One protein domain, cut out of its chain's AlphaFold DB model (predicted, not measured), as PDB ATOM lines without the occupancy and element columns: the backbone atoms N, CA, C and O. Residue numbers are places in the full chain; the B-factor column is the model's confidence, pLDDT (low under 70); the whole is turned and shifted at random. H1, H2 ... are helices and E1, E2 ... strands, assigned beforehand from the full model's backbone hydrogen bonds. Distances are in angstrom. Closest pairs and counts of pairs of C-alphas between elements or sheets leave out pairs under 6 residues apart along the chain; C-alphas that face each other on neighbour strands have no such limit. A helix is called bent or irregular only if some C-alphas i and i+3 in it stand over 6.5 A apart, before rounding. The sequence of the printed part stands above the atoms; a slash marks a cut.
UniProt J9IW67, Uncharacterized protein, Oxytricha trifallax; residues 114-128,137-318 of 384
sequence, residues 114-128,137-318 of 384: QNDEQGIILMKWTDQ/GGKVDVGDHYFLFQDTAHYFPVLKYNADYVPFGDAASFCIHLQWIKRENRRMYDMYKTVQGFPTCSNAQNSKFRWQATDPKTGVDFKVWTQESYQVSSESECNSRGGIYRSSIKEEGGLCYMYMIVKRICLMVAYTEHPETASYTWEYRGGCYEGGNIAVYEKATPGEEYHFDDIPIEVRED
ATOM      1  N   GLN A 114     115.804  -5.408  51.403       81.31
ATOM      2  CA  GLN A 114     116.490  -4.123  51.638       81.31
ATOM      3  C   GLN A 114     117.919  -4.264  52.219       81.31
ATOM      4  O   GLN A 114     118.356  -3.393  52.959       81.31
ATOM      5  N   ASN A 115     118.683  -5.295  51.817       61.25
ATOM      6  CA  ASN A 115     120.063  -5.627  52.264       61.25
ATOM      7  C   ASN A 115     120.194  -6.480  53.541       61.25
ATOM      8  O   ASN A 115     121.184  -6.372  54.264       61.25
ATOM      9  N   ASP A 116     119.265  -7.384  53.817       63.59
ATOM     10  CA  ASP A 116     119.503  -8.448  54.788       63.59
ATOM     11  C   ASP A 116     120.436  -9.515  54.184       63.59
ATOM     12  O   ASP A 116     120.013 -10.385  53.431       63.59
ATOM     13  N   GLU A 117     121.732  -9.468  54.529       61.03
ATOM     14  CA  GLU A 117     122.758 -10.430  54.066       61.03
ATOM     15  C   GLU A 117     122.383 -11.903  54.332       61.03
ATOM     16  O   GLU A 117     122.886 -12.810  53.671       61.03
ATOM     17  N   GLN A 118     121.486 -12.146  55.293       64.81
ATOM     18  CA  GLN A 118     121.011 -13.477  55.683       64.81
ATOM     19  C   GLN A 118     119.716 -13.893  54.967       64.81
ATOM     20  O   GLN A 118     119.357 -15.070  54.991       64.81
ATOM     21  N   GLY A 119     119.017 -12.952  54.322       82.00
ATOM     22  CA  GLY A 119     117.855 -13.155  53.457       82.00
ATOM     23  C   GLY A 119     116.627 -13.840  54.066       82.00
ATOM     24  O   GLY A 119     115.642 -13.963  53.355       82.00
ATOM     25  N   ILE A 120     116.660 -14.338  55.309       92.19
ATOM     26  CA  ILE A 120     115.548 -15.020  55.992       92.19
ATOM     27  C   ILE A 120     115.438 -14.497  57.424       92.19
ATOM     28  O   ILE A 120     116.350 -14.657  58.233       92.19
ATOM     29  N   ILE A 121     114.274 -13.957  57.757       94.25
ATOM     30  CA  ILE A 121     113.903 -13.496  59.090       94.25
ATOM     31  C   ILE A 121     113.305 -14.678  59.857       94.25
ATOM     32  O   ILE A 121     112.253 -15.198  59.486       94.25
ATOM     33  N   LEU A 122     113.949 -15.134  60.930       95.56
ATOM     34  CA  LEU A 122     113.402 -16.225  61.742       95.56
ATOM     35  C   LEU A 122     112.256 -15.716  62.618       95.56
ATOM     36  O   LEU A 122     112.452 -14.845  63.462       95.56
ATOM     37  N   MET A 123     111.064 -16.282  62.442       96.19
ATOM     38  CA  MET A 123     109.898 -15.891  63.231       96.19
ATOM     39  C   MET A 123     109.918 -16.551  64.614       96.19
ATOM     40  O   MET A 123     110.318 -17.709  64.763       96.19
ATOM     41  N   LYS A 124     109.450 -15.845  65.645       95.44
ATOM     42  CA  LYS A 124     109.386 -16.379  67.009       95.44
ATOM     43  C   LYS A 124     108.122 -17.217  67.183       95.44
ATOM     44  O   LYS A 124     107.026 -16.738  66.914       95.44
ATOM     45  N   TRP A 125     108.268 -18.454  67.651       93.12
ATOM     46  CA  TRP A 125     107.131 -19.259  68.102       93.12
ATOM     47  C   TRP A 125     106.524 -18.653  69.371       93.12
ATOM     48  O   TRP A 125     107.268 -18.322  70.298       93.12
ATOM     49  N   THR A 126     105.202 -18.518  69.423       90.06
ATOM     50  CA  THR A 126     104.476 -17.974  70.573       90.06
ATOM     51  C   THR A 126     103.146 -18.698  70.786       90.06
ATOM     52  O   THR A 126     102.534 -19.209  69.849       90.06
ATOM     53  N   ASP A 127     102.728 -18.753  72.046       82.25
ATOM     54  CA  ASP A 127     101.457 -19.282  72.553       82.25
ATOM     55  C   ASP A 127     100.680 -18.224  73.360       82.25
ATOM     56  O   ASP A 127      99.685 -18.517  74.022       82.25
ATOM     57  N   GLN A 128     101.162 -16.980  73.348       77.31
ATOM     58  CA  GLN A 128     100.514 -15.890  74.056       77.31
ATOM     59  C   GLN A 128      99.170 -15.585  73.396       77.31
ATOM     60  O   GLN A 128      99.127 -15.133  72.250       77.31
ATOM     61  N   GLY A 137      88.669  -6.888  65.257       60.12
ATOM     62  CA  GLY A 137      87.609  -7.509  64.449       60.12
ATOM     63  C   GLY A 137      87.480  -9.025  64.622       60.12
ATOM     64  O   GLY A 137      88.223  -9.650  65.377       60.12
ATOM     65  N   GLY A 138      86.490  -9.616  63.945       60.34
ATOM     66  CA  GLY A 138      86.256 -11.060  63.950       60.34
ATOM     67  C   GLY A 138      87.349 -11.787  63.171       60.34
ATOM     68  O   GLY A 138      87.439 -11.659  61.953       60.34
ATOM     69  N   LYS A 139      88.194 -12.538  63.873       64.44
ATOM     70  CA  LYS A 139      89.157 -13.459  63.264       64.44
ATOM     71  C   LYS A 139      88.504 -14.831  63.115       64.44
ATOM     72  O   LYS A 139      87.639 -15.187  63.916       64.44
ATOM     73  N   VAL A 140      88.935 -15.605  62.120       62.25
ATOM     74  CA  VAL A 140      88.700 -17.054  62.147       62.25
ATOM     75  C   VAL A 140      89.429 -17.595  63.378       62.25
ATOM     76  O   VAL A 140      90.573 -17.212  63.613       62.25
ATOM     77  N   ASP A 141      88.773 -18.413  64.198       66.69
ATOM     78  CA  ASP A 141      89.449 -19.080  65.311       66.69
ATOM     79  C   ASP A 141      90.454 -20.083  64.731       66.69
ATOM     80  O   ASP A 141      90.076 -21.025  64.036       66.69
ATOM     81  N   VAL A 142      91.738 -19.796  64.920       60.88
ATOM     82  CA  VAL A 142      92.875 -20.494  64.292       60.88
ATOM     83  C   VAL A 142      93.883 -20.943  65.354       60.88
ATOM     84  O   VAL A 142      95.081 -21.016  65.091       60.88
ATOM     85  N   GLY A 143      93.395 -21.162  66.579       69.12
ATOM     86  CA  GLY A 143      94.181 -21.646  67.709       69.12
ATOM     87  C   GLY A 143      95.101 -20.602  68.354       69.12
ATOM     88  O   GLY A 143      95.300 -19.490  67.854       69.12
ATOM     89  N   ASP A 144      95.686 -20.985  69.491       77.00
ATOM     90  CA  ASP A 144      96.555 -20.130  70.319       77.00
ATOM     91  C   ASP A 144      98.026 -20.131  69.864       77.00
ATOM     92  O   ASP A 144      98.839 -19.339  70.340       77.00
ATOM     93  N   HIS A 145      98.390 -21.016  68.936       84.88
ATOM     94  CA  HIS A 145      99.773 -21.278  68.560       84.88
ATOM     95  C   HIS A 145     100.130 -20.668  67.207       84.88
ATOM     96  O   HIS A 145      99.516 -20.977  66.186       84.88
ATOM     97  N   TYR A 146     101.151 -19.811  67.179       91.88
ATOM     98  CA  TYR A 146     101.545 -19.133  65.948       91.88
ATOM     99  C   TYR A 146     102.998 -18.664  65.951       91.88
ATOM    100  O   TYR A 146     103.677 -18.597  66.977       91.88
ATOM    101  N   PHE A 147     103.484 -18.321  64.761       94.94
ATOM    102  CA  PHE A 147     104.749 -17.620  64.587       94.94
ATOM    103  C   PHE A 147     104.510 -16.120  64.474       94.94
ATOM    104  O   PHE A 147     103.603 -15.692  63.765       94.94
ATOM    105  N   LEU A 148     105.350 -15.329  65.138       95.12
ATOM    106  CA  LEU A 148     105.251 -13.877  65.194       95.12
ATOM    107  C   LEU A 148     106.579 -13.220  64.818       95.12
ATOM    108  O   LEU A 148     107.648 -13.599  65.304       95.12
ATOM    109  N   PHE A 149     106.489 -12.196  63.981       95.81
ATOM    110  CA  PHE A 149     107.538 -11.217  63.737       95.81
ATOM    111  C   PHE A 149     106.946  -9.817  63.907       95.81
ATOM    112  O   PHE A 149     105.835  -9.576  63.443       95.81
ATOM    113  N   GLN A 150     107.640  -8.926  64.613       95.06
ATOM    114  CA  GLN A 150     107.135  -7.581  64.928       95.06
ATOM    115  C   GLN A 150     108.106  -6.472  64.553       95.06
ATOM    116  O   GLN A 150     107.639  -5.393  64.230       95.06
ATOM    117  N   ASP A 151     109.413  -6.734  64.571       95.12
ATOM    118  CA  ASP A 151     110.446  -5.735  64.295       95.12
ATOM    119  C   ASP A 151     110.527  -5.434  62.794       95.12
ATOM    120  O   ASP A 151     111.383  -5.935  62.069       95.12
ATOM    121  N   THR A 152     109.579  -4.647  62.303       95.31
ATOM    122  CA  THR A 152     109.522  -4.202  60.912       95.31
ATOM    123  C   THR A 152     110.209  -2.856  60.713       95.31
ATOM    124  O   THR A 152     110.016  -2.214  59.672       95.31
ATOM    125  N   ALA A 153     111.047  -2.439  61.667       94.00
ATOM    126  CA  ALA A 153     111.845  -1.233  61.564       94.00
ATOM    127  C   ALA A 153     112.643  -1.248  60.256       94.00
ATOM    128  O   ALA A 153     113.280  -2.234  59.886       94.00
ATOM    129  N   HIS A 154     112.586  -0.135  59.527       91.38
ATOM    130  CA  HIS A 154     113.309   0.071  58.265       91.38
ATOM    131  C   HIS A 154     112.859  -0.770  57.055       91.38
ATOM    132  O   HIS A 154     113.379  -0.551  55.960       91.38
ATOM    133  N   TYR A 155     111.875  -1.666  57.181       93.00
ATOM    134  CA  TYR A 155     111.333  -2.381  56.015       93.00
ATOM    135  C   TYR A 155     110.432  -1.492  55.155       93.00
ATOM    136  O   TYR A 155     110.354  -1.659  53.933       93.00
ATOM    137  N   PHE A 156     109.756  -0.537  55.793       95.50
ATOM    138  CA  PHE A 156     108.670   0.216  55.188       95.50
ATOM    139  C   PHE A 156     108.917   1.730  55.222       95.50
ATOM    140  O   PHE A 156     109.524   2.249  56.159       95.50
ATOM    141  N   PRO A 157     108.449   2.470  54.202       95.69
ATOM    142  CA  PRO A 157     108.556   3.922  54.173       95.69
ATOM    143  C   PRO A 157     107.606   4.570  55.181       95.69
ATOM    144  O   PRO A 157     106.483   4.115  55.357       95.69
ATOM    145  N   VAL A 158     108.026   5.686  55.773       96.38
ATOM    146  CA  VAL A 158     107.198   6.473  56.695       96.38
ATOM    147  C   VAL A 158     106.111   7.232  55.929       96.38
ATOM    148  O   VAL A 158     106.401   7.928  54.950       96.38
ATOM    149  N   LEU A 159     104.864   7.138  56.393       96.75
ATOM    150  CA  LEU A 159     103.748   7.919  55.860       96.75
ATOM    151  C   LEU A 159     103.580   9.200  56.680       96.75
ATOM    152  O   LEU A 159     103.086   9.178  57.803       96.75
ATOM    153  N   LYS A 160     103.938  10.341  56.091       96.00
ATOM    154  CA  LYS A 160     103.615  11.665  56.638       96.00
ATOM    155  C   LYS A 160     102.233  12.061  56.143       96.00
ATOM    156  O   LYS A 160     102.095  12.347  54.958       96.00
ATOM    157  N   TYR A 161     101.223  12.041  57.012       94.19
ATOM    158  CA  TYR A 161      99.843  12.339  56.632       94.19
ATOM    159  C   TYR A 161      99.414  13.706  57.165       94.19
ATOM    160  O   TYR A 161      98.638  13.810  58.107       94.19
ATOM    161  N   ASN A 162      99.931  14.780  56.570       90.81
ATOM    162  CA  ASN A 162      99.638  16.152  56.993       90.81
ATOM    163  C   ASN A 162      99.269  17.053  55.801       90.81
ATOM    164  O   ASN A 162      99.379  16.660  54.643       90.81
ATOM    165  N   ALA A 163      98.786  18.268  56.076       86.62
ATOM    166  CA  ALA A 163      98.299  19.180  55.036       86.62
ATOM    167  C   ALA A 163      99.393  19.623  54.043       86.62
ATOM    168  O   ALA A 163      99.094  19.926  52.883       86.62
ATOM    169  N   ASP A 164     100.657  19.618  54.463       89.25
ATOM    170  CA  ASP A 164     101.792  20.043  53.639       89.25
ATOM    171  C   ASP A 164     102.316  18.910  52.746       89.25
ATOM    172  O   ASP A 164     102.804  19.155  51.643       89.25
ATOM    173  N   TYR A 165     102.164  17.660  53.185       86.12
ATOM    174  CA  TYR A 165     102.674  16.478  52.510       86.12
ATOM    175  C   TYR A 165     101.617  15.371  52.506       86.12
ATOM    176  O   TYR A 165     101.375  14.710  53.510       86.12
ATOM    177  N   VAL A 166     100.989  15.172  51.347       83.38
ATOM    178  CA  VAL A 166     100.003  14.110  51.107       83.38
ATOM    179  C   VAL A 166     100.542  13.252  49.963       83.38
ATOM    180  O   VAL A 166     100.550  13.728  48.824       83.38
ATOM    181  N   PRO A 167     101.060  12.037  50.223       88.12
ATOM    182  CA  PRO A 167     101.644  11.218  49.167       88.12
ATOM    183  C   PRO A 167     100.557  10.754  48.202       88.12
ATOM    184  O   PRO A 167      99.585  10.125  48.604       88.12
ATOM    185  N   PHE A 168     100.695  11.054  46.916       89.50
ATOM    186  CA  PHE A 168      99.677  10.670  45.943       89.50
ATOM    187  C   PHE A 168      99.674   9.161  45.694       89.50
ATOM    188  O   PHE A 168     100.687   8.593  45.285       89.50
ATOM    189  N   GLY A 169      98.501   8.552  45.866       95.50
ATOM    190  CA  GLY A 169      98.256   7.145  45.597       95.50
ATOM    191  C   GLY A 169      98.640   6.198  46.733       95.50
ATOM    192  O   GLY A 169      99.009   6.584  47.845       95.50
ATOM    193  N   ASP A 170      98.510   4.919  46.412       97.56
ATOM    194  CA  ASP A 170      98.840   3.811  47.295       97.56
ATOM    195  C   ASP A 170     100.345   3.686  47.545       97.56
ATOM    196  O   ASP A 170     101.172   4.108  46.729       97.56
ATOM    197  N   ALA A 171     100.706   3.000  48.631       96.81
ATOM    198  CA  ALA A 171     102.071   2.542  48.820       96.81
ATOM    199  C   ALA A 171     102.493   1.583  47.695       96.81
ATOM    200  O   ALA A 171     101.670   0.902  47.067       96.81
ATOM    201  N   ALA A 172     103.807   1.465  47.498       95.69
ATOM    202  CA  ALA A 172     104.353   0.352  46.736       95.69
ATOM    203  C   ALA A 172     103.901  -0.983  47.356       95.69
ATOM    204  O   ALA A 172     103.819  -1.112  48.578       95.69
ATOM    205  N   SER A 173     103.609  -1.967  46.503       96.88
ATOM    206  CA  SER A 173     103.300  -3.321  46.964       96.88
ATOM    207  C   SER A 173     104.558  -3.986  47.523       96.88
ATOM    208  O   SER A 173     105.610  -3.985  46.879       96.88
ATOM    209  N   PHE A 174     104.435  -4.568  48.702       97.31
ATOM    210  CA  PHE A 174     105.412  -5.461  49.306       97.31
ATOM    211  C   PHE A 174     104.910  -6.889  49.164       97.31
ATOM    212  O   PHE A 174     103.708  -7.106  49.049       97.31
ATOM    213  N   CYS A 175     105.811  -7.864  49.184       97.75
ATOM    214  CA  CYS A 175     105.441  -9.266  49.057       97.75
ATOM    215  C   CYS A 175     106.046 -10.100  50.185       97.75
ATOM    216  O   CYS A 175     107.249 -10.024  50.436       97.75
ATOM    217  N   ILE A 176     105.216 -10.899  50.855       97.88
ATOM    218  CA  ILE A 176     105.639 -11.810  51.923       97.88
ATOM    219  C   ILE A 176     105.828 -13.210  51.361       97.88
ATOM    220  O   ILE A 176     104.907 -13.784  50.781       97.88
ATOM    221  N   HIS A 177     107.009 -13.777  51.583       97.94
ATOM    222  CA  HIS A 177     107.324 -15.168  51.285       97.94
ATOM    223  C   HIS A 177     107.673 -15.917  52.562       97.94
ATOM    224  O   HIS A 177     108.423 -15.412  53.398       97.94
ATOM    225  N   LEU A 178     107.164 -17.140  52.684       98.00
ATOM    226  CA  LEU A 178     107.447 -18.006  53.820       98.00
ATOM    227  C   LEU A 178     108.289 -19.202  53.399       98.00
ATOM    228  O   LEU A 178     108.070 -19.834  52.361       98.00
ATOM    229  N   GLN A 179     109.230 -19.540  54.265       97.56
ATOM    230  CA  GLN A 179     110.018 -20.753  54.194       97.56
ATOM    231  C   GLN A 179     109.913 -21.485  55.526       97.56
ATOM    232  O   GLN A 179     109.636 -20.888  56.563       97.56
ATOM    233  N   TRP A 180     110.142 -22.787  55.519       97.19
ATOM    234  CA  TRP A 180     110.042 -23.612  56.709       97.19
ATOM    235  C   TRP A 180     111.154 -24.651  56.744       97.19
ATOM    236  O   TRP A 180     111.682 -25.090  55.720       97.19
ATOM    237  N   ILE A 181     111.496 -25.072  57.949       96.25
ATOM    238  CA  ILE A 181     112.402 -26.184  58.196       96.25
ATOM    239  C   ILE A 181     111.925 -26.933  59.432       96.25
ATOM    240  O   ILE A 181     111.204 -26.384  60.262       96.25
ATOM    241  N   LYS A 182     112.340 -28.187  59.607       94.88
ATOM    242  CA  LYS A 182     112.164 -28.847  60.901       94.88
ATOM    243  C   LYS A 182     112.888 -28.067  61.993       94.88
ATOM    244  O   LYS A 182     114.042 -27.677  61.805       94.88
ATOM    245  N   ARG A 183     112.257 -27.919  63.156       93.31
ATOM    246  CA  ARG A 183     112.799 -27.146  64.280       93.31
ATOM    247  C   ARG A 183     114.174 -27.637  64.745       93.31
ATOM    248  O   ARG A 183     115.033 -26.817  65.056       93.31
ATOM    249  N   GLU A 184     114.411 -28.950  64.714       93.44
ATOM    250  CA  GLU A 184     115.713 -29.574  65.020       93.44
ATOM    251  C   GLU A 184     116.853 -29.067  64.114       93.44
ATOM    252  O   GLU A 184     117.999 -28.968  64.545       93.44
ATOM    253  N   ASN A 185     116.526 -28.648  62.887       95.50
ATOM    254  CA  ASN A 185     117.477 -28.173  61.885       95.50
ATOM    255  C   ASN A 185     117.442 -26.648  61.710       95.50
ATOM    256  O   ASN A 185     118.025 -26.144  60.758       95.50
ATOM    257  N   ARG A 186     116.807 -25.883  62.612       94.25
ATOM    258  CA  ARG A 186     116.582 -24.425  62.462       94.25
ATOM    259  C   ARG A 186     117.826 -23.579  62.159       94.25
ATOM    260  O   ARG A 186     117.685 -22.474  61.646       94.25
ATOM    261  N   ARG A 187     119.022 -24.089  62.476       93.19
ATOM    262  CA  ARG A 187     120.327 -23.448  62.226       93.19
ATOM    263  C   ARG A 187     120.880 -23.687  60.809       93.19
ATOM    264  O   ARG A 187     121.898 -23.107  60.459       93.19
ATOM    265  N   MET A 188     120.249 -24.547  60.008       93.62
ATOM    266  CA  MET A 188     120.674 -24.898  58.648       93.62
ATOM    267  C   MET A 188     119.904 -24.057  57.619       93.62
ATOM    268  O   MET A 188     118.942 -24.530  57.018       93.62
ATOM    269  N   TYR A 189     120.308 -22.796  57.434       90.50
ATOM    270  CA  TYR A 189     119.601 -21.822  56.585       90.50
ATOM    271  C   TYR A 189     119.392 -22.287  55.134       90.50
ATOM    272  O   TYR A 189     118.317 -22.088  54.575       90.50
ATOM    273  N   ASP A 190     120.357 -23.008  54.560       91.69
ATOM    274  CA  ASP A 190     120.272 -23.524  53.185       91.69
ATOM    275  C   ASP A 190     119.251 -24.663  53.010       91.69
ATOM    276  O   ASP A 190     118.919 -25.047  51.890       91.69
ATOM    277  N   MET A 191     118.749 -25.230  54.112       94.75
ATOM    278  CA  MET A 191     117.782 -26.331  54.099       94.75
ATOM    279  C   MET A 191     116.330 -25.869  54.259       94.75
ATOM    280  O   MET A 191     115.425 -26.710  54.288       94.75
ATOM    281  N   TYR A 192     116.092 -24.559  54.374       95.94
ATOM    282  CA  TYR A 192     114.739 -24.015  54.416       95.94
ATOM    283  C   TYR A 192     114.028 -24.264  53.086       95.94
ATOM    284  O   TYR A 192     114.503 -23.912  52.007       95.94
ATOM    285  N   LYS A 193     112.851 -24.874  53.177       96.56
ATOM    286  CA  LYS A 193     111.982 -25.168  52.044       96.56
ATOM    287  C   LYS A 193     110.950 -24.066  51.902       96.56
ATOM    288  O   LYS A 193     110.390 -23.604  52.887       96.56
ATOM    289  N   THR A 194     110.656 -23.670  50.675       97.19
ATOM    290  CA  THR A 194     109.557 -22.744  50.390       97.19
ATOM    291  C   THR A 194     108.209 -23.362  50.766       97.19
ATOM    292  O   THR A 194     107.942 -24.524  50.441       97.19
ATOM    293  N   VAL A 195     107.357 -22.574  51.430       97.69
ATOM    294  CA  VAL A 195     105.927 -22.878  51.569       97.69
ATOM    295  C   VAL A 195     105.286 -22.789  50.181       97.69
ATOM    296  O   VAL A 195     105.482 -21.819  49.449       97.69
ATOM    297  N   GLN A 196     104.566 -23.831  49.786       97.69
ATOM    298  CA  GLN A 196     103.998 -23.980  48.447       97.69
ATOM    299  C   GLN A 196     102.684 -23.200  48.301       97.69
ATOM    300  O   GLN A 196     102.120 -22.716  49.278       97.69
ATOM    301  N   GLY A 197     102.185 -23.069  47.072       96.94
ATOM    302  CA  GLY A 197     100.870 -22.472  46.802       96.94
ATOM    303  C   GLY A 197     100.817 -20.940  46.812       96.94
ATOM    304  O   GLY A 197      99.762 -20.371  46.541       96.94
ATOM    305  N   PHE A 198     101.930 -20.248  47.067       98.38
ATOM    306  CA  PHE A 198     101.973 -18.794  46.916       98.38
ATOM    307  C   PHE A 198     101.793 -18.355  45.449       98.38
ATOM    308  O   PHE A 198     102.393 -18.961  44.553       98.38
ATOM    309  N   PRO A 199     101.044 -17.266  45.187       98.06
ATOM    310  CA  PRO A 199     101.003 -16.653  43.866       98.06
ATOM    311  C   PRO A 199     102.340 -15.975  43.525       98.06
ATOM    312  O   PRO A 199     103.249 -15.874  44.347       98.06
ATOM    313  N   THR A 200     102.488 -15.521  42.278       98.25
ATOM    314  CA  THR A 200     103.639 -14.691  41.883       98.25
ATOM    315  C   THR A 200     103.421 -13.256  42.359       98.25
ATOM    316  O   THR A 200     102.365 -12.695  42.076       98.25
ATOM    317  N   CYS A 201     104.413 -12.657  43.021       98.25
ATOM    318  CA  CYS A 201     104.336 -11.268  43.481       98.25
ATOM    319  C   CYS A 201     104.207 -10.310  42.284       98.25
ATOM    320  O   CYS A 201     104.964 -10.418  41.310       98.25
ATOM    321  N   SER A 202     103.323  -9.317  42.369       97.31
ATOM    322  CA  SER A 202     103.045  -8.370  41.283       97.31
ATOM    323  C   SER A 202     104.299  -7.612  40.843       97.31
ATOM    324  O   SER A 202     104.545  -7.409  39.652       97.31
ATOM    325  N   ASN A 203     105.136  -7.229  41.809       96.25
ATOM    326  CA  ASN A 203     106.353  -6.463  41.555       96.25
ATOM    327  C   ASN A 203     107.511  -7.321  41.029       96.25
ATOM    328  O   ASN A 203     108.381  -6.784  40.351       96.25
ATOM    329  N   ALA A 204     107.487  -8.642  41.232       96.69
ATOM    330  CA  ALA A 204     108.488  -9.549  40.666       96.69
ATOM    331  C   ALA A 204     108.374  -9.670  39.135       96.69
ATOM    332  O   ALA A 204     109.344 -10.010  38.455       96.69
ATOM    333  N   GLN A 205     107.188  -9.399  38.581       95.62
ATOM    334  CA  GLN A 205     106.934  -9.400  37.137       95.62
ATOM    335  C   GLN A 205     107.183  -8.032  36.487       95.62
ATOM    336  O   GLN A 205     107.264  -7.928  35.261       95.62
ATOM    337  N   ASN A 206     107.303  -6.971  37.285       94.62
ATOM    338  CA  ASN A 206     107.413  -5.608  36.792       94.62
ATOM    339  C   ASN A 206     108.882  -5.196  36.651       94.62
ATOM    340  O   ASN A 206     109.566  -4.950  37.639       94.62
ATOM    341  N   SER A 207     109.351  -5.020  35.414       94.19
ATOM    342  CA  SER A 207     110.737  -4.619  35.121       94.19
ATOM    343  C   SER A 207     111.133  -3.238  35.658       94.19
ATOM    344  O   SER A 207     112.321  -2.922  35.698       94.19
ATOM    345  N   LYS A 208     110.166  -2.405  36.071       93.06
ATOM    346  CA  LYS A 208     110.431  -1.108  36.713       93.06
ATOM    347  C   LYS A 208     110.767  -1.237  38.197       93.06
ATOM    348  O   LYS A 208     111.325  -0.300  38.761       93.06
ATOM    349  N   PHE A 209     110.420  -2.357  38.829       92.38
ATOM    350  CA  PHE A 209     110.765  -2.621  40.219       92.38
ATOM    351  C   PHE A 209     112.104  -3.347  40.290       92.38
ATOM    352  O   PHE A 209     112.361  -4.311  39.568       92.38
ATOM    353  N   ARG A 210     112.978  -2.876  41.180       90.31
ATOM    354  CA  ARG A 210     114.252  -3.539  41.448       90.31
ATOM    355  C   ARG A 210     113.987  -4.773  42.310       90.31
ATOM    356  O   ARG A 210     113.883  -4.660  43.525       90.31
ATOM    357  N   TRP A 211     113.875  -5.928  41.664       93.12
ATOM    358  CA  TRP A 211     113.793  -7.235  42.316       93.12
ATOM    359  C   TRP A 211     115.187  -7.854  42.397       93.12
ATOM    360  O   TRP A 211     115.898  -7.875  41.385       93.12
ATOM    361  N   GLN A 212     115.612  -8.340  43.564       92.25
ATOM    362  CA  GLN A 212     116.921  -8.984  43.648       92.25
ATOM    363  C   GLN A 212     116.891 -10.342  42.935       92.25
ATOM    364  O   GLN A 212     115.880 -11.039  42.932       92.25
ATOM    365  N   ALA A 213     118.003 -10.747  42.318       91.81
ATOM    366  CA  ALA A 213     118.062 -12.020  41.590       91.81
ATOM    367  C   ALA A 213     117.850 -13.242  42.506       91.81
ATOM    368  O   ALA A 213     117.397 -14.287  42.044       91.81
ATOM    369  N   THR A 214     118.180 -13.093  43.788       91.62
ATOM    370  CA  THR A 214     118.042 -14.097  44.847       91.62
ATOM    371  C   THR A 214     116.694 -14.049  45.561       91.62
ATOM    372  O   THR A 214     116.398 -14.963  46.331       91.62
ATOM    373  N   ASP A 215     115.882 -13.013  45.334       94.56
ATOM    374  CA  ASP A 215     114.562 -12.910  45.953       94.56
ATOM    375  C   ASP A 215     113.613 -13.936  45.316       94.56
ATOM    376  O   ASP A 215     113.513 -14.006  44.081       94.56
ATOM    377  N   PRO A 216     112.868 -14.712  46.126       95.88
ATOM    378  CA  PRO A 216     111.770 -15.528  45.627       95.88
ATOM    379  C   PRO A 216     110.831 -14.696  44.756       95.88
ATOM    380  O   PRO A 216     110.610 -13.528  45.022       95.88
ATOM    381  N   LYS A 217     110.248 -15.278  43.708       97.50
ATOM    382  CA  LYS A 217     109.252 -14.565  42.879       97.50
ATOM    383  C   LYS A 217     107.820 -14.793  43.351       97.50
ATOM    384  O   LYS A 217     106.891 -14.210  42.796       97.50
ATOM    385  N   THR A 218     107.642 -15.676  44.325       98.38
ATOM    386  CA  THR A 218     106.344 -16.062  44.866       98.38
ATOM    387  C   THR A 218     106.172 -15.524  46.273       98.38
ATOM    388  O   THR A 218     107.132 -15.433  47.035       98.38
ATOM    389  N   GLY A 219     104.942 -15.197  46.621       98.19
ATOM    390  CA  GLY A 219     104.552 -14.690  47.926       98.19
ATOM    391  C   GLY A 219     103.163 -14.076  47.842       98.19
ATOM    392  O   GLY A 219     102.484 -14.220  46.828       98.19
ATOM    393  N   VAL A 220     102.737 -13.390  48.894       98.31
ATOM    394  CA  VAL A 220     101.484 -12.635  48.888       98.31
ATOM    395  C   VAL A 220     101.751 -11.138  48.979       98.31
ATOM    396  O   VAL A 220     102.504 -10.679  49.837       98.31
ATOM    397  N   ASP A 221     101.134 -10.392  48.066       98.31
ATOM    398  CA  ASP A 221     101.249  -8.943  47.986       98.31
ATOM    399  C   ASP A 221     100.400  -8.241  49.055       98.31
ATOM    400  O   ASP A 221      99.245  -8.600  49.291       98.31
ATOM    401  N   PHE A 222     100.946  -7.187  49.655       98.06
ATOM    402  CA  PHE A 222     100.237  -6.262  50.536       98.06
ATOM    403  C   PHE A 222     100.791  -4.845  50.382       98.06
ATOM    404  O   PHE A 222     101.865  -4.627  49.821       98.06
ATOM    405  N   LYS A 223     100.065  -3.855  50.894       98.19
ATOM    406  CA  LYS A 223     100.503  -2.459  50.913       98.19
ATOM    407  C   LYS A 223     100.514  -1.968  52.350       98.19
ATOM    408  O   LYS A 223      99.652  -2.343  53.133       98.19
ATOM    409  N   VAL A 224     101.467  -1.110  52.695       97.88
ATOM    410  CA  VAL A 224     101.502  -0.504  54.037       97.88
ATOM    411  C   VAL A 224     100.478   0.615  54.207       97.88
ATOM    412  O   VAL A 224     100.007   0.855  55.315       97.88
ATOM    413  N   TRP A 225     100.060   1.236  53.102       98.25
ATOM    414  CA  TRP A 225      98.847   2.038  53.047       98.25
ATOM    415  C   TRP A 225      98.180   1.977  51.674       98.25
ATOM    416  O   TRP A 225      98.841   1.784  50.646       98.25
ATOM    417  N   THR A 226      96.874   2.215  51.653       98.00
ATOM    418  CA  THR A 226      96.098   2.515  50.446       98.00
ATOM    419  C   THR A 226      95.472   3.899  50.560       98.00
ATOM    420  O   THR A 226      95.197   4.378  51.662       98.00
ATOM    421  N   GLN A 227      95.295   4.565  49.422       97.50
ATOM    422  CA  GLN A 227      94.643   5.861  49.321       97.50
ATOM    423  C   GLN A 227      93.217   5.678  48.805       97.50
ATOM    424  O   GLN A 227      92.981   5.093  47.749       97.50
ATOM    425  N   GLU A 228      92.270   6.279  49.510       97.00
ATOM    426  CA  GLU A 228      90.905   6.472  49.048       97.00
ATOM    427  C   GLU A 228      90.691   7.956  48.748       97.00
ATOM    428  O   GLU A 228      91.178   8.832  49.468       97.00
ATOM    429  N   SER A 229      89.974   8.260  47.667       95.38
ATOM    430  CA  SER A 229      89.663   9.641  47.303       95.38
ATOM    431  C   SER A 229      88.212   9.793  46.888       95.38
ATOM    432  O   SER A 229      87.716   9.002  46.086       95.38
ATOM    433  N   TYR A 230      87.565  10.850  47.370       95.25
ATOM    434  CA  TYR A 230      86.169  11.158  47.061       95.25
ATOM    435  C   TYR A 230      86.014  12.640  46.736       95.25
ATOM    436  O   TYR A 230      86.674  13.481  47.346       95.25
ATOM    437  N   GLN A 231      85.128  12.976  45.801       96.38
ATOM    438  CA  GLN A 231      84.730  14.366  45.590       96.38
ATOM    439  C   GLN A 231      83.868  14.840  46.762       96.38
ATOM    440  O   GLN A 231      82.970  14.125  47.207       96.38
ATOM    441  N   VAL A 232      84.149  16.041  47.256       97.25
ATOM    442  CA  VAL A 232      83.409  16.686  48.343       97.25
ATOM    443  C   VAL A 232      83.167  18.153  48.019       97.25
ATOM    444  O   VAL A 232      83.954  18.803  47.324       97.25
ATOM    445  N   SER A 233      82.076  18.682  48.561       96.75
ATOM    446  CA  SER A 233      81.653  20.066  48.332       96.75
ATOM    447  C   SER A 233      82.485  21.088  49.114       96.75
ATOM    448  O   SER A 233      82.585  22.250  48.724       96.75
ATOM    449  N   SER A 234      83.073  20.672  50.240       96.94
ATOM    450  CA  SER A 234      83.795  21.558  51.151       96.94
ATOM    451  C   SER A 234      84.842  20.817  51.983       96.94
ATOM    452  O   SER A 234      84.779  19.602  52.176       96.94
ATOM    453  N   GLU A 235      85.779  21.579  52.544       96.31
ATOM    454  CA  GLU A 235      86.783  21.075  53.485       96.31
ATOM    455  C   GLU A 235      86.155  20.502  54.764       96.31
ATOM    456  O   GLU A 235      86.586  19.461  55.251       96.31
ATOM    457  N   SER A 236      85.086  21.129  55.269       97.25
ATOM    458  CA  SER A 236      84.356  20.652  56.452       97.25
ATOM    459  C   SER A 236      83.803  19.237  56.250       97.25
ATOM    460  O   SER A 236      83.943  18.376  57.123       97.25
ATOM    461  N   GLU A 237      83.240  18.965  55.067       97.38
ATOM    462  CA  GLU A 237      82.766  17.628  54.708       97.38
ATOM    463  C   GLU A 237      83.917  16.611  54.744       97.38
ATOM    464  O   GLU A 237      83.767  15.536  55.324       97.38
ATOM    465  N   CYS A 238      85.089  16.960  54.211       96.56
ATOM    466  CA  CYS A 238      86.253  16.078  54.255       96.56
ATOM    467  C   CYS A 238      86.769  15.825  55.678       96.56
ATOM    468  O   CYS A 238      87.011  14.679  56.060       96.56
ATOM    469  N   ASN A 239      86.880  16.880  56.487       95.69
ATOM    470  CA  ASN A 239      87.388  16.797  57.854       95.69
ATOM    471  C   ASN A 239      86.460  15.962  58.747       95.69
ATOM    472  O   ASN A 239      86.935  15.169  59.556       95.69
ATOM    473  N   SER A 240      85.138  16.056  58.552       96.38
ATOM    474  CA  SER A 240      84.169  15.189  59.246       96.38
ATOM    475  C   SER A 240      84.340  13.706  58.904       96.38
ATOM    476  O   SER A 240      84.035  12.831  59.713       96.38
ATOM    477  N   ARG A 241      84.893  13.418  57.722       95.81
ATOM    478  CA  ARG A 241      85.299  12.081  57.295       95.81
ATOM    479  C   ARG A 241      86.766  11.804  57.592       95.81
ATOM    480  O   ARG A 241      87.275  10.827  57.064       95.81
ATOM    481  N   GLY A 242      87.457  12.588  58.417       94.88
ATOM    482  CA  GLY A 242      88.860  12.360  58.785       94.88
ATOM    483  C   GLY A 242      89.812  12.249  57.591       94.88
ATOM    484  O   GLY A 242      90.748  11.462  57.651       94.88
ATOM    485  N   GLY A 243      89.519  12.952  56.494       95.50
ATOM    486  CA  GLY A 243      90.393  13.042  55.328       95.50
ATOM    487  C   GLY A 243      91.141  14.376  55.264       95.50
ATOM    488  O   GLY A 243      90.937  15.253  56.101       95.50
ATOM    489  N   ILE A 244      91.968  14.551  54.232       95.50
ATOM    490  CA  ILE A 244      92.605  15.831  53.891       95.50
ATOM    491  C   ILE A 244      91.994  16.372  52.601       95.50
ATOM    492  O   ILE A 244      92.028  15.715  51.557       95.50
ATOM    493  N   TYR A 245      91.448  17.584  52.677       95.38
ATOM    494  CA  TYR A 245      90.840  18.268  51.543       95.38
ATOM    495  C   TYR A 245      91.894  18.915  50.640       95.38
ATOM    496  O   TYR A 245      92.823  19.580  51.102       95.38
ATOM    497  N   ARG A 246      91.715  18.780  49.325       93.88
ATOM    498  CA  ARG A 246      92.434  19.546  48.305       93.88
ATOM    499  C   ARG A 246      91.430  20.151  47.341       93.88
ATOM    500  O   ARG A 246      90.668  19.425  46.705       93.88
ATOM    501  N   SER A 247      91.448  21.474  47.207       93.75
ATOM    502  CA  SER A 247      90.597  22.170  46.245       93.75
ATOM    503  C   SER A 247      90.929  21.749  44.812       93.75
ATOM    504  O   SER A 247      92.095  21.613  44.432       93.75
ATOM    505  N   SER A 248      89.889  21.542  44.004       92.19
ATOM    506  CA  SER A 248      90.039  21.336  42.566       92.19
ATOM    507  C   SER A 248      90.056  22.692  41.870       92.19
ATOM    508  O   SER A 248      89.220  23.546  42.139       92.19
ATOM    509  N   ILE A 249      90.990  22.903  40.940       91.50
ATOM    510  CA  ILE A 249      91.022  24.134  40.126       91.50
ATOM    511  C   ILE A 249      89.894  24.121  39.075       91.50
ATOM    512  O   ILE A 249      89.528  25.163  38.539       91.50
ATOM    513  N   LYS A 250      89.359  22.939  38.744       89.81
ATOM    514  CA  LYS A 250      88.471  22.739  37.590       89.81
ATOM    515  C   LYS A 250      86.991  22.598  37.938       89.81
ATOM    516  O   LYS A 250      86.167  22.721  37.039       89.81
ATOM    517  N   GLU A 251      86.655  22.312  39.190       88.50
ATOM    518  CA  GLU A 251      85.300  21.944  39.612       88.50
ATOM    519  C   GLU A 251      84.914  22.721  40.875       88.50
ATOM    520  O   GLU A 251      85.781  23.062  41.680       88.50
ATOM    521  N   GLU A 252      83.620  22.999  41.057       89.25
ATOM    522  CA  GLU A 252      83.104  23.533  42.321       89.25
ATOM    523  C   GLU A 252      83.237  22.452  43.405       89.25
ATOM    524  O   GLU A 252      82.446  21.512  43.465       89.25
ATOM    525  N   GLY A 253      84.283  22.561  44.228       93.50
ATOM    526  CA  GLY A 253      84.589  21.623  45.307       93.50
ATOM    527  C   GLY A 253      86.045  21.156  45.296       93.50
ATOM    528  O   GLY A 253      86.958  21.840  44.817       93.50
ATOM    529  N   GLY A 254      86.282  19.972  45.853       95.62
ATOM    530  CA  GLY A 254      87.616  19.389  45.925       95.62
ATOM    531  C   GLY A 254      87.611  17.884  46.138       95.62
ATOM    532  O   GLY A 254      86.564  17.240  46.185       95.62
ATOM    533  N   LEU A 255      88.809  17.320  46.250       94.88
ATOM    534  CA  LEU A 255      89.026  15.914  46.565       94.88
ATOM    535  C   LEU A 255      89.371  15.771  48.044       94.88
ATOM    536  O   LEU A 255      90.211  16.496  48.575       94.88
ATOM    537  N   CYS A 256      88.718  14.823  48.699       95.62
ATOM    538  CA  CYS A 256      89.027  14.394  50.048       95.62
ATOM    539  C   CYS A 256      89.860  13.118  49.990       95.62
ATOM    540  O   CYS A 256      89.377  12.109  49.478       95.62
ATOM    541  N   TYR A 257      91.086  13.170  50.508       96.19
ATOM    542  CA  TYR A 257      91.999  12.030  50.552       96.19
ATOM    543  C   TYR A 257      92.002  11.387  51.931       96.19
ATOM    544  O   TYR A 257      92.302  12.046  52.930       96.19
ATOM    545  N   MET A 258      91.721  10.093  51.973       97.12
ATOM    546  CA  MET A 258      91.775   9.251  53.163       97.12
ATOM    547  C   MET A 258      92.810   8.152  52.948       97.12
ATOM    548  O   MET A 258      93.036   7.721  51.819       97.12
ATOM    549  N   TYR A 259      93.442   7.705  54.030       97.50
ATOM    550  CA  TYR A 259      94.405   6.612  53.971       97.50
ATOM    551  C   TYR A 259      94.007   5.513  54.929       97.50
ATOM    552  O   TYR A 259      93.626   5.777  56.070       97.50
ATOM    553  N   MET A 260      94.144   4.285  54.453       97.94
ATOM    554  CA  MET A 260      94.012   3.082  55.254       97.94
ATOM    555  C   MET A 260      95.418   2.523  55.448       97.94
ATOM    556  O   MET A 260      96.082   2.183  54.475       97.94
ATOM    557  N   ILE A 261      95.896   2.482  56.688       97.94
ATOM    558  CA  ILE A 261      97.237   2.030  57.070       97.94
ATOM    559  C   ILE A 261      97.178   0.611  57.614       97.94
ATOM    560  O   ILE A 261      96.268   0.266  58.368       97.94
ATOM    561  N   VAL A 262      98.147  -0.222  57.246       97.81
ATOM    562  CA  VAL A 262      98.195  -1.594  57.746       97.81
ATOM    563  C   VAL A 262      98.566  -1.599  59.227       97.81
ATOM    564  O   VAL A 262      99.476  -0.895  59.664       97.81
ATOM    565  N   LYS A 263      97.837  -2.389  60.012       96.12
ATOM    566  CA  LYS A 263      98.075  -2.561  61.452       96.12
ATOM    567  C   LYS A 263      98.594  -3.938  61.805       96.12
ATOM    568  O   LYS A 263      99.299  -4.085  62.796       96.12
ATOM    569  N   ARG A 264      98.225  -4.949  61.023       94.75
ATOM    570  CA  ARG A 264      98.613  -6.336  61.261       94.75
ATOM    571  C   ARG A 264      98.494  -7.147  59.989       94.75
ATOM    572  O   ARG A 264      97.622  -6.877  59.163       94.75
ATOM    573  N   ILE A 265      99.343  -8.158  59.879       96.69
ATOM    574  CA  ILE A 265      99.340  -9.136  58.802       96.69
ATOM    575  C   ILE A 265      99.233 -10.531  59.421       96.69
ATOM    576  O   ILE A 265      99.902 -10.826  60.407       96.69
ATOM    577  N   CYS A 266      98.398 -11.396  58.858       95.88
ATOM    578  CA  CYS A 266      98.248 -12.779  59.287       95.88
ATOM    579  C   CYS A 266      98.066 -13.694  58.077       95.88
ATOM    580  O   CYS A 266      97.123 -13.526  57.300       95.88
ATOM    581  N   LEU A 267      98.964 -14.668  57.941       97.19
ATOM    582  CA  LEU A 267      98.951 -15.689  56.899       97.19
ATOM    583  C   LEU A 267      98.583 -17.049  57.498       97.19
ATOM    584  O   LEU A 267      99.029 -17.388  58.593       97.19
ATOM    585  N   MET A 268      97.827 -17.845  56.748       95.62
ATOM    586  CA  MET A 268      97.498 -19.224  57.096       95.62
ATOM    587  C   MET A 268      98.284 -20.200  56.227       95.62
ATOM    588  O   MET A 268      98.405 -20.022  55.009       95.62
ATOM    589  N   VAL A 269      98.800 -21.247  56.857       96.19
ATOM    590  CA  VAL A 269      99.475 -22.363  56.198       96.19
ATOM    591  C   VAL A 269      98.881 -23.682  56.674       96.19
ATOM    592  O   VAL A 269      98.508 -23.812  57.833       96.19
ATOM    593  N   ALA A 270      98.816 -24.672  55.794       93.69
ATOM    594  CA  ALA A 270      98.384 -26.022  56.134       93.69
ATOM    595  C   ALA A 270      99.487 -27.023  55.820       93.69
ATOM    596  O   ALA A 270     100.195 -26.889  54.817       93.69
ATOM    597  N   TYR A 271      99.592 -28.046  56.655       92.44
ATOM    598  CA  TYR A 271     100.376 -29.227  56.349       92.44
ATOM    599  C   TYR A 271      99.679 -30.044  55.249       92.44
ATOM    600  O   TYR A 271      98.477 -30.301  55.322       92.44
ATOM    601  N   THR A 272     100.436 -30.450  54.231       91.25
ATOM    602  CA  THR A 272      99.944 -31.278  53.123       91.25
ATOM    603  C   THR A 272     100.878 -32.467  52.911       91.25
ATOM    604  O   THR A 272     102.083 -32.302  52.685       91.25
ATOM    605  N   GLU A 273     100.314 -33.676  52.951       89.44
ATOM    606  CA  GLU A 273     101.009 -34.912  52.587       89.44
ATOM    607  C   GLU A 273     100.849 -35.212  51.097       89.44
ATOM    608  O   GLU A 273      99.755 -35.139  50.540       89.44
ATOM    609  N   HIS A 274     101.950 -35.612  50.468       88.44
ATOM    610  CA  HIS A 274     102.005 -36.068  49.085       88.44
ATOM    611  C   HIS A 274     102.294 -37.574  49.076       88.44
ATOM    612  O   HIS A 274     103.467 -37.977  48.988       88.44
ATOM    613  N   PRO A 275     101.262 -38.433  49.212       87.06
ATOM    614  CA  PRO A 275     101.443 -39.878  49.354       87.06
ATOM    615  C   PRO A 275     102.188 -40.493  48.164       87.06
ATOM    616  O   PRO A 275     102.959 -41.435  48.333       87.06
ATOM    617  N   GLU A 276     102.026 -39.927  46.969       88.38
ATOM    618  CA  GLU A 276     102.683 -40.361  45.738       88.38
ATOM    619  C   GLU A 276     104.209 -40.203  45.759       88.38
ATOM    620  O   GLU A 276     104.916 -40.961  45.097       88.38
ATOM    621  N   THR A 277     104.733 -39.244  46.526       88.50
ATOM    622  CA  THR A 277     106.177 -38.972  46.624       88.50
ATOM    623  C   THR A 277     106.754 -39.309  47.995       88.50
ATOM    624  O   THR A 277     107.949 -39.103  48.211       88.50
ATOM    625  N   ALA A 278     105.929 -39.821  48.920       86.06
ATOM    626  CA  ALA A 278     106.277 -39.998  50.331       86.06
ATOM    627  C   ALA A 278     106.925 -38.733  50.928       86.06
ATOM    628  O   ALA A 278     107.892 -38.797  51.693       86.06
ATOM    629  N   SER A 279     106.418 -37.570  50.516       88.62
ATOM    630  CA  SER A 279     106.911 -36.268  50.941       88.62
ATOM    631  C   SER A 279     105.792 -35.462  51.587       88.62
ATOM    632  O   SER A 279     104.615 -35.788  51.463       88.62
ATOM    633  N   TYR A 280     106.175 -34.424  52.314       90.00
ATOM    634  CA  TYR A 280     105.248 -33.493  52.935       90.00
ATOM    635  C   TYR A 280     105.744 -32.074  52.723       90.00
ATOM    636  O   TYR A 280     106.952 -31.818  52.584       90.00
ATOM    637  N   THR A 281     104.796 -31.152  52.707       94.31
ATOM    638  CA  THR A 281     105.052 -29.732  52.542       94.31
ATOM    639  C   THR A 281     104.087 -28.916  53.388       94.31
ATOM    640  O   THR A 281     103.111 -29.429  53.924       94.31
ATOM    641  N   TRP A 282     104.379 -27.627  53.491       95.06
ATOM    642  CA  TRP A 282     103.432 -26.630  53.960       95.06
ATOM    643  C   TRP A 282     102.909 -25.860  52.752       95.06
ATOM    644  O   TRP A 282     103.696 -25.490  51.876       95.06
ATOM    645  N   GLU A 283     101.603 -25.636  52.700       96.19
ATOM    646  CA  GLU A 283     100.910 -24.902  51.642       96.19
ATOM    647  C   GLU A 283     100.262 -23.642  52.209       96.19
ATOM    648  O   GLU A 283      99.622 -23.678  53.256       96.19
ATOM    649  N   TYR A 284     100.401 -22.523  51.507       97.44
ATOM    650  CA  TYR A 284      99.710 -21.280  51.821       97.44
ATOM    651  C   TYR A 284      98.202 -21.412  51.550       97.44
ATOM    652  O   TYR A 284      97.796 -21.855  50.474       97.44
ATOM    653  N   ARG A 285      97.374 -21.007  52.519       95.75
ATOM    654  CA  ARG A 285      95.903 -21.127  52.479       95.75
ATOM    655  C   ARG A 285      95.156 -19.792  52.429       95.75
ATOM    656  O   ARG A 285      93.932 -19.788  52.383       95.75
ATOM    657  N   GLY A 286      95.863 -18.666  52.387       96.44
ATOM    658  CA  GLY A 286      95.250 -17.335  52.420       96.44
ATOM    659  C   GLY A 286      95.581 -16.578  53.701       96.44
ATOM    660  O   GLY A 286      96.516 -16.926  54.423       96.44
ATOM    661  N   GLY A 287      94.826 -15.518  53.975       95.31
ATOM    662  CA  GLY A 287      94.956 -14.744  55.203       95.31
ATOM    663  C   GLY A 287      93.975 -15.146  56.298       95.31
ATOM    664  O   GLY A 287      92.918 -15.700  56.014       95.31
ATOM    665  N   CYS A 288      94.320 -14.845  57.550       92.38
ATOM    666  CA  CYS A 288      93.525 -15.256  58.717       92.38
ATOM    667  C   CYS A 288      92.279 -14.388  58.981       92.38
ATOM    668  O   CYS A 288      91.560 -14.627  59.954       92.38
ATOM    669  N   TYR A 289      92.065 -13.328  58.197       91.50
ATOM    670  CA  TYR A 289      90.951 -12.399  58.387       91.50
ATOM    671  C   TYR A 289      89.768 -12.737  57.482       91.50
ATOM    672  O   TYR A 289      89.886 -13.497  56.519       91.50
ATOM    673  N   GLU A 290      88.611 -12.151  57.795       86.62
ATOM    674  CA  GLU A 290      87.377 -12.336  57.036       86.62
ATOM    675  C   GLU A 290      87.605 -12.148  55.526       86.62
ATOM    676  O   GLU A 290      88.307 -11.233  55.089       86.62
ATOM    677  N   GLY A 291      87.044 -13.056  54.723       88.69
ATOM    678  CA  GLY A 291      87.229 -13.069  53.271       88.69
ATOM    679  C   GLY A 291      88.607 -13.553  52.800       88.69
ATOM    680  O   GLY A 291      88.929 -13.376  51.629       88.69
ATOM    681  N   GLY A 292      89.422 -14.147  53.681       92.50
ATOM    682  CA  GLY A 292      90.771 -14.620  53.348       92.50
ATOM    683  C   GLY A 292      91.794 -13.490  53.219       92.50
ATOM    684  O   GLY A 292      92.861 -13.681  52.630       92.50
ATOM    685  N   ASN A 293      91.472 -12.305  53.748       95.50
ATOM    686  CA  ASN A 293      92.358 -11.150  53.732       95.50
ATOM    687  C   ASN A 293      93.573 -11.398  54.629       95.50
ATOM    688  O   ASN A 293      93.450 -11.909  55.741       95.50
ATOM    689  N   ILE A 294      94.756 -11.008  54.155       97.00
ATOM    690  CA  ILE A 294      96.007 -11.181  54.910       97.00
ATOM    691  C   ILE A 294      96.311 -10.032  55.856       97.00
ATOM    692  O   ILE A 294      97.188 -10.175  56.693       97.00
ATOM    693  N   ALA A 295      95.640  -8.893  55.724       96.69
ATOM    694  CA  ALA A 295      96.000  -7.679  56.435       96.69
ATOM    695  C   ALA A 295      94.763  -6.951  56.957       96.69
ATOM    696  O   ALA A 295      93.744  -6.877  56.269       96.69
ATOM    697  N   VAL A 296      94.886  -6.386  58.156       94.88
ATOM    698  CA  VAL A 296      93.904  -5.461  58.731       94.88
ATOM    699  C   VAL A 296      94.418  -4.047  58.553       94.88
ATOM    700  O   VAL A 296      95.563  -3.743  58.902       94.88
ATOM    701  N   TYR A 297      93.547  -3.193  58.030       96.62
ATOM    702  CA  TYR A 297      93.824  -1.785  57.834       96.62
ATOM    703  C   TYR A 297      92.954  -0.940  58.752       96.62
ATOM    704  O   TYR A 297      91.767  -1.207  58.923       96.62
ATOM    705  N   GLU A 298      93.544   0.114  59.297       95.94
ATOM    706  CA  GLU A 298      92.834   1.145  60.039       95.94
ATOM    707  C   GLU A 298      92.967   2.479  59.332       95.94
ATOM    708  O   GLU A 298      93.906   2.728  58.580       95.94
ATOM    709  N   LYS A 299      92.015   3.362  59.587       97.06
ATOM    710  CA  LYS A 299      92.039   4.694  59.016       97.06
ATOM    711  C   LYS A 299      93.118   5.545  59.680       97.06
ATOM    712  O   LYS A 299      93.176   5.629  60.905       97.06
ATOM    713  N   ALA A 300      93.930   6.202  58.863       97.31
ATOM    714  CA  ALA A 300      94.900   7.187  59.306       97.31
ATOM    715  C   ALA A 300      94.211   8.478  59.783       97.31
ATOM    716  O   ALA A 300      93.197   8.912  59.232       97.31
ATOM    717  N   THR A 301      94.807   9.117  60.778       96.56
ATOM    718  CA  THR A 301      94.401  10.388  61.372       96.56
ATOM    719  C   THR A 301      95.198  11.525  60.731       96.56
ATOM    720  O   THR A 301      96.433  11.505  60.770       96.56
ATOM    721  N   PRO A 302      94.531  12.535  60.146       96.25
ATOM    722  CA  PRO A 302      95.218  13.703  59.609       96.25
ATOM    723  C   PRO A 302      96.073  14.413  60.666       96.25
ATOM    724  O   PRO A 302      95.624  14.662  61.782       96.25
ATOM    725  N   GLY A 303      97.292  14.783  60.286       95.19
ATOM    726  CA  GLY A 303      98.291  15.428  61.138       95.19
ATOM    727  C   GLY A 303      99.316  14.471  61.752       95.19
ATOM    728  O   GLY A 303     100.306  14.951  62.300       95.19
ATOM    729  N   GLU A 304      99.123  13.154  61.643       96.25
ATOM    730  CA  GLU A 304     100.039  12.157  62.207       96.25
ATOM    731  C   GLU A 304     101.120  11.697  61.213       96.25
ATOM    732  O   GLU A 304     100.963  11.738  59.987       96.25
ATOM    733  N   GLU A 305     102.243  11.246  61.769       96.69
ATOM    734  CA  GLU A 305     103.315  10.564  61.047       96.69
ATOM    735  C   GLU A 305     103.311   9.087  61.447       96.69
ATOM    736  O   GLU A 305     103.439   8.746  62.623       96.69
ATOM    737  N   TYR A 306     103.122   8.212  60.463       97.38
ATOM    738  CA  TYR A 306     103.014   6.776  60.671       97.38
ATOM    739  C   TYR A 306     104.333   6.093  60.368       97.38
ATOM    740  O   TYR A 306     104.737   5.940  59.212       97.38
ATOM    741  N   HIS A 307     104.958   5.655  61.452       97.56
ATOM    742  CA  HIS A 307     106.066   4.726  61.437       97.56
ATOM    743  C   HIS A 307     105.518   3.302  61.457       97.56
ATOM    744  O   HIS A 307     104.613   2.968  62.221       97.56
ATOM    745  N   PHE A 308     106.065   2.472  60.584       96.88
ATOM    746  CA  PHE A 308     105.649   1.093  60.366       96.88
ATOM    747  C   PHE A 308     106.676   0.136  60.976       96.88
ATOM    748  O   PHE A 308     107.013  -0.887  60.388       96.88
ATOM    749  N   ASP A 309     107.212   0.506  62.136       96.75
ATOM    750  CA  ASP A 309     108.358  -0.174  62.742       96.75
ATOM    751  C   ASP A 309     107.944  -1.422  63.536       96.75
ATOM    752  O   ASP A 309     108.750  -2.327  63.707       96.75
ATOM    753  N   ASP A 310     106.670  -1.509  63.936       96.38
ATOM    754  CA  ASP A 310     106.143  -2.572  64.799       96.38
ATOM    755  C   ASP A 310     104.906  -3.267  64.199       96.38
ATOM    756  O   ASP A 310     103.897  -3.453  64.884       96.38
ATOM    757  N   ILE A 311     104.910  -3.602  62.902       96.12
ATOM    758  CA  ILE A 311     103.766  -4.288  62.279       96.12
ATOM    759  C   ILE A 311     103.834  -5.789  62.590       96.12
ATOM    760  O   ILE A 311     104.672  -6.487  62.020       96.12
ATOM    761  N   PRO A 312     102.925  -6.342  63.418       95.62
ATOM    762  CA  PRO A 312     102.874  -7.777  63.649       95.62
ATOM    763  C   PRO A 312     102.549  -8.540  62.361       95.62
ATOM    764  O   PRO A 312     101.496  -8.334  61.750       95.62
ATOM    765  N   ILE A 313     103.440  -9.458  61.997       96.56
ATOM    766  CA  ILE A 313     103.267 -10.459  60.950       96.56
ATOM    767  C   ILE A 313     103.141 -11.819  61.628       96.56
ATOM    768  O   ILE A 313     104.076 -12.307  62.267       96.56
ATOM    769  N   GLU A 314     101.967 -12.422  61.491       95.44
ATOM    770  CA  GLU A 314     101.621 -13.717  62.065       95.44
ATOM    771  C   GLU A 314     101.567 -14.798  60.986       95.44
ATOM    772  O   GLU A 314     101.061 -14.571  59.886       95.44
ATOM    773  N   VAL A 315     102.032 -16.000  61.321       95.75
ATOM    774  CA  VAL A 315     101.808 -17.206  60.516       95.75
ATOM    775  C   VAL A 315     101.144 -18.256  61.390       95.75
ATOM    776  O   VAL A 315     101.673 -18.604  62.449       95.75
ATOM    777  N   ARG A 316      99.985 -18.740  60.941       93.25
ATOM    778  CA  ARG A 316      99.115 -19.654  61.684       93.25
ATOM    779  C   ARG A 316      98.837 -20.931  60.917       93.25
ATOM    780  O   ARG A 316      98.881 -20.939  59.688       93.25
ATOM    781  N   GLU A 317      98.546 -21.988  61.663       92.62
ATOM    782  CA  GLU A 317      98.068 -23.245  61.103       92.62
ATOM    783  C   GLU A 317      96.595 -23.114  60.709       92.62
ATOM    784  O   GLU A 317      95.780 -22.606  61.477       92.62
ATOM    785  N   ASP A 318      96.246 -23.557  59.507       90.88
ATOM    786  CA  ASP A 318      94.852 -23.728  59.115       90.88
ATOM    787  C   ASP A 318      94.331 -25.070  59.651       90.88
ATOM    788  O   ASP A 318      94.466 -26.119  59.016       90.88
TER     789      ASP A 318
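Overview. This is residues 114 to 128 and 137 to 318 of the 384 residues of an uncharacterized protein of Oxytricha trifallax (UniProt J9IW67). This is an elongated, strongly twisted sheet built along one very long, bent strand, E7, with shorter strands paired in staggered fashion along both its sides: E5 and E6 near one end, where H2 packs on the sheet, E9 and E10 farther along, and E8 at the other end, folding back as a hairpin whose tip, residues 274 to 279, sticks out. E4 runs on into E5 and pairs with E3 in a second, small sheet near the middle of E7, with H1 close by. The printed part has 197 residues, with named elements in the order E1 E2 E3 H1 E4 E5 H2 E6 E7 E8 E9 E10; the class is mostly strand, though under half of the residues are in named elements. The whole is only just loose, close to compact, with a radius of gyration of the C-alphas of 20.0 A and spans of 68 by 38 by 30 A.

Arrangement. E1, residues 124 to 126, is antiparallel to E2, residues 146 to 149, with N 124 and O 148 2.9 A apart. On the other side of E2 is E10, residues 313 to 317, antiparallel, with N 147 and O 315 at 3.0 A. E3, residues 173 to 182, is antiparallel to E4, residues 220 to 223, with N 174 and O 222 at 2.8 A. H1, residues 202 to 205, is not on the branched sheet; its closest C-alpha to E3 is that of Asn 203, 7.0 A from that of Ser 173. E5, residues 225 to 232, and E10 lie on one side of E7, residues 254 to 274; N 228 and O 258 are 2.8 A apart, and N 267 and O 314, in the parallel pair E7 and E10, 2.9 A. On the other side of E7 are E6, residues 244 to 247, E8, residues 279 to 287, and E9, residues 295 to 299, each antiparallel to it: N 244 and O 257 are at 2.8 A, N 270 and O 283 at 2.8 A, N 261 and O 298 at 2.8 A. E6, E7 and E8 form a meander, each strand the antiparallel neighbour of the one before. H2, residues 235 to 240, is on the sheet at a height of 8.2 A, and only just over E6 and E7, with 3 of its C-alphas falling on each. Every O i to N i+4 pair in H2 is within hydrogen-bond range; H1 is too short for one.

Along the chain. E1 begins at C-alpha 124, (109.386, -16.379, 67.009). E3 is 30.4 A long, E5 21.8 A and E8 25.0 A. E7, 57.4 A from C-alpha 254 at (87.616, 19.389, 45.925) to C-alpha 274, bends by 54 degrees at residue 271. E10 ends at C-alpha 317, (98.068, -23.245, 61.103).

Size, cuts and confidence. The C-alphas farthest apart, of Glu 252 and Ala 278, are 68.1 A apart. Residues 129 to 136 are not printed; C-alphas 128 and 137 are 18.1 A apart across the cut. The links E2 to E3, E3 to H1, H1 to E4 and E9 to E10 are long. The mean pLDDT of the printed part is 92.6; residues 115 to 118 and 137 to 143 are under 70.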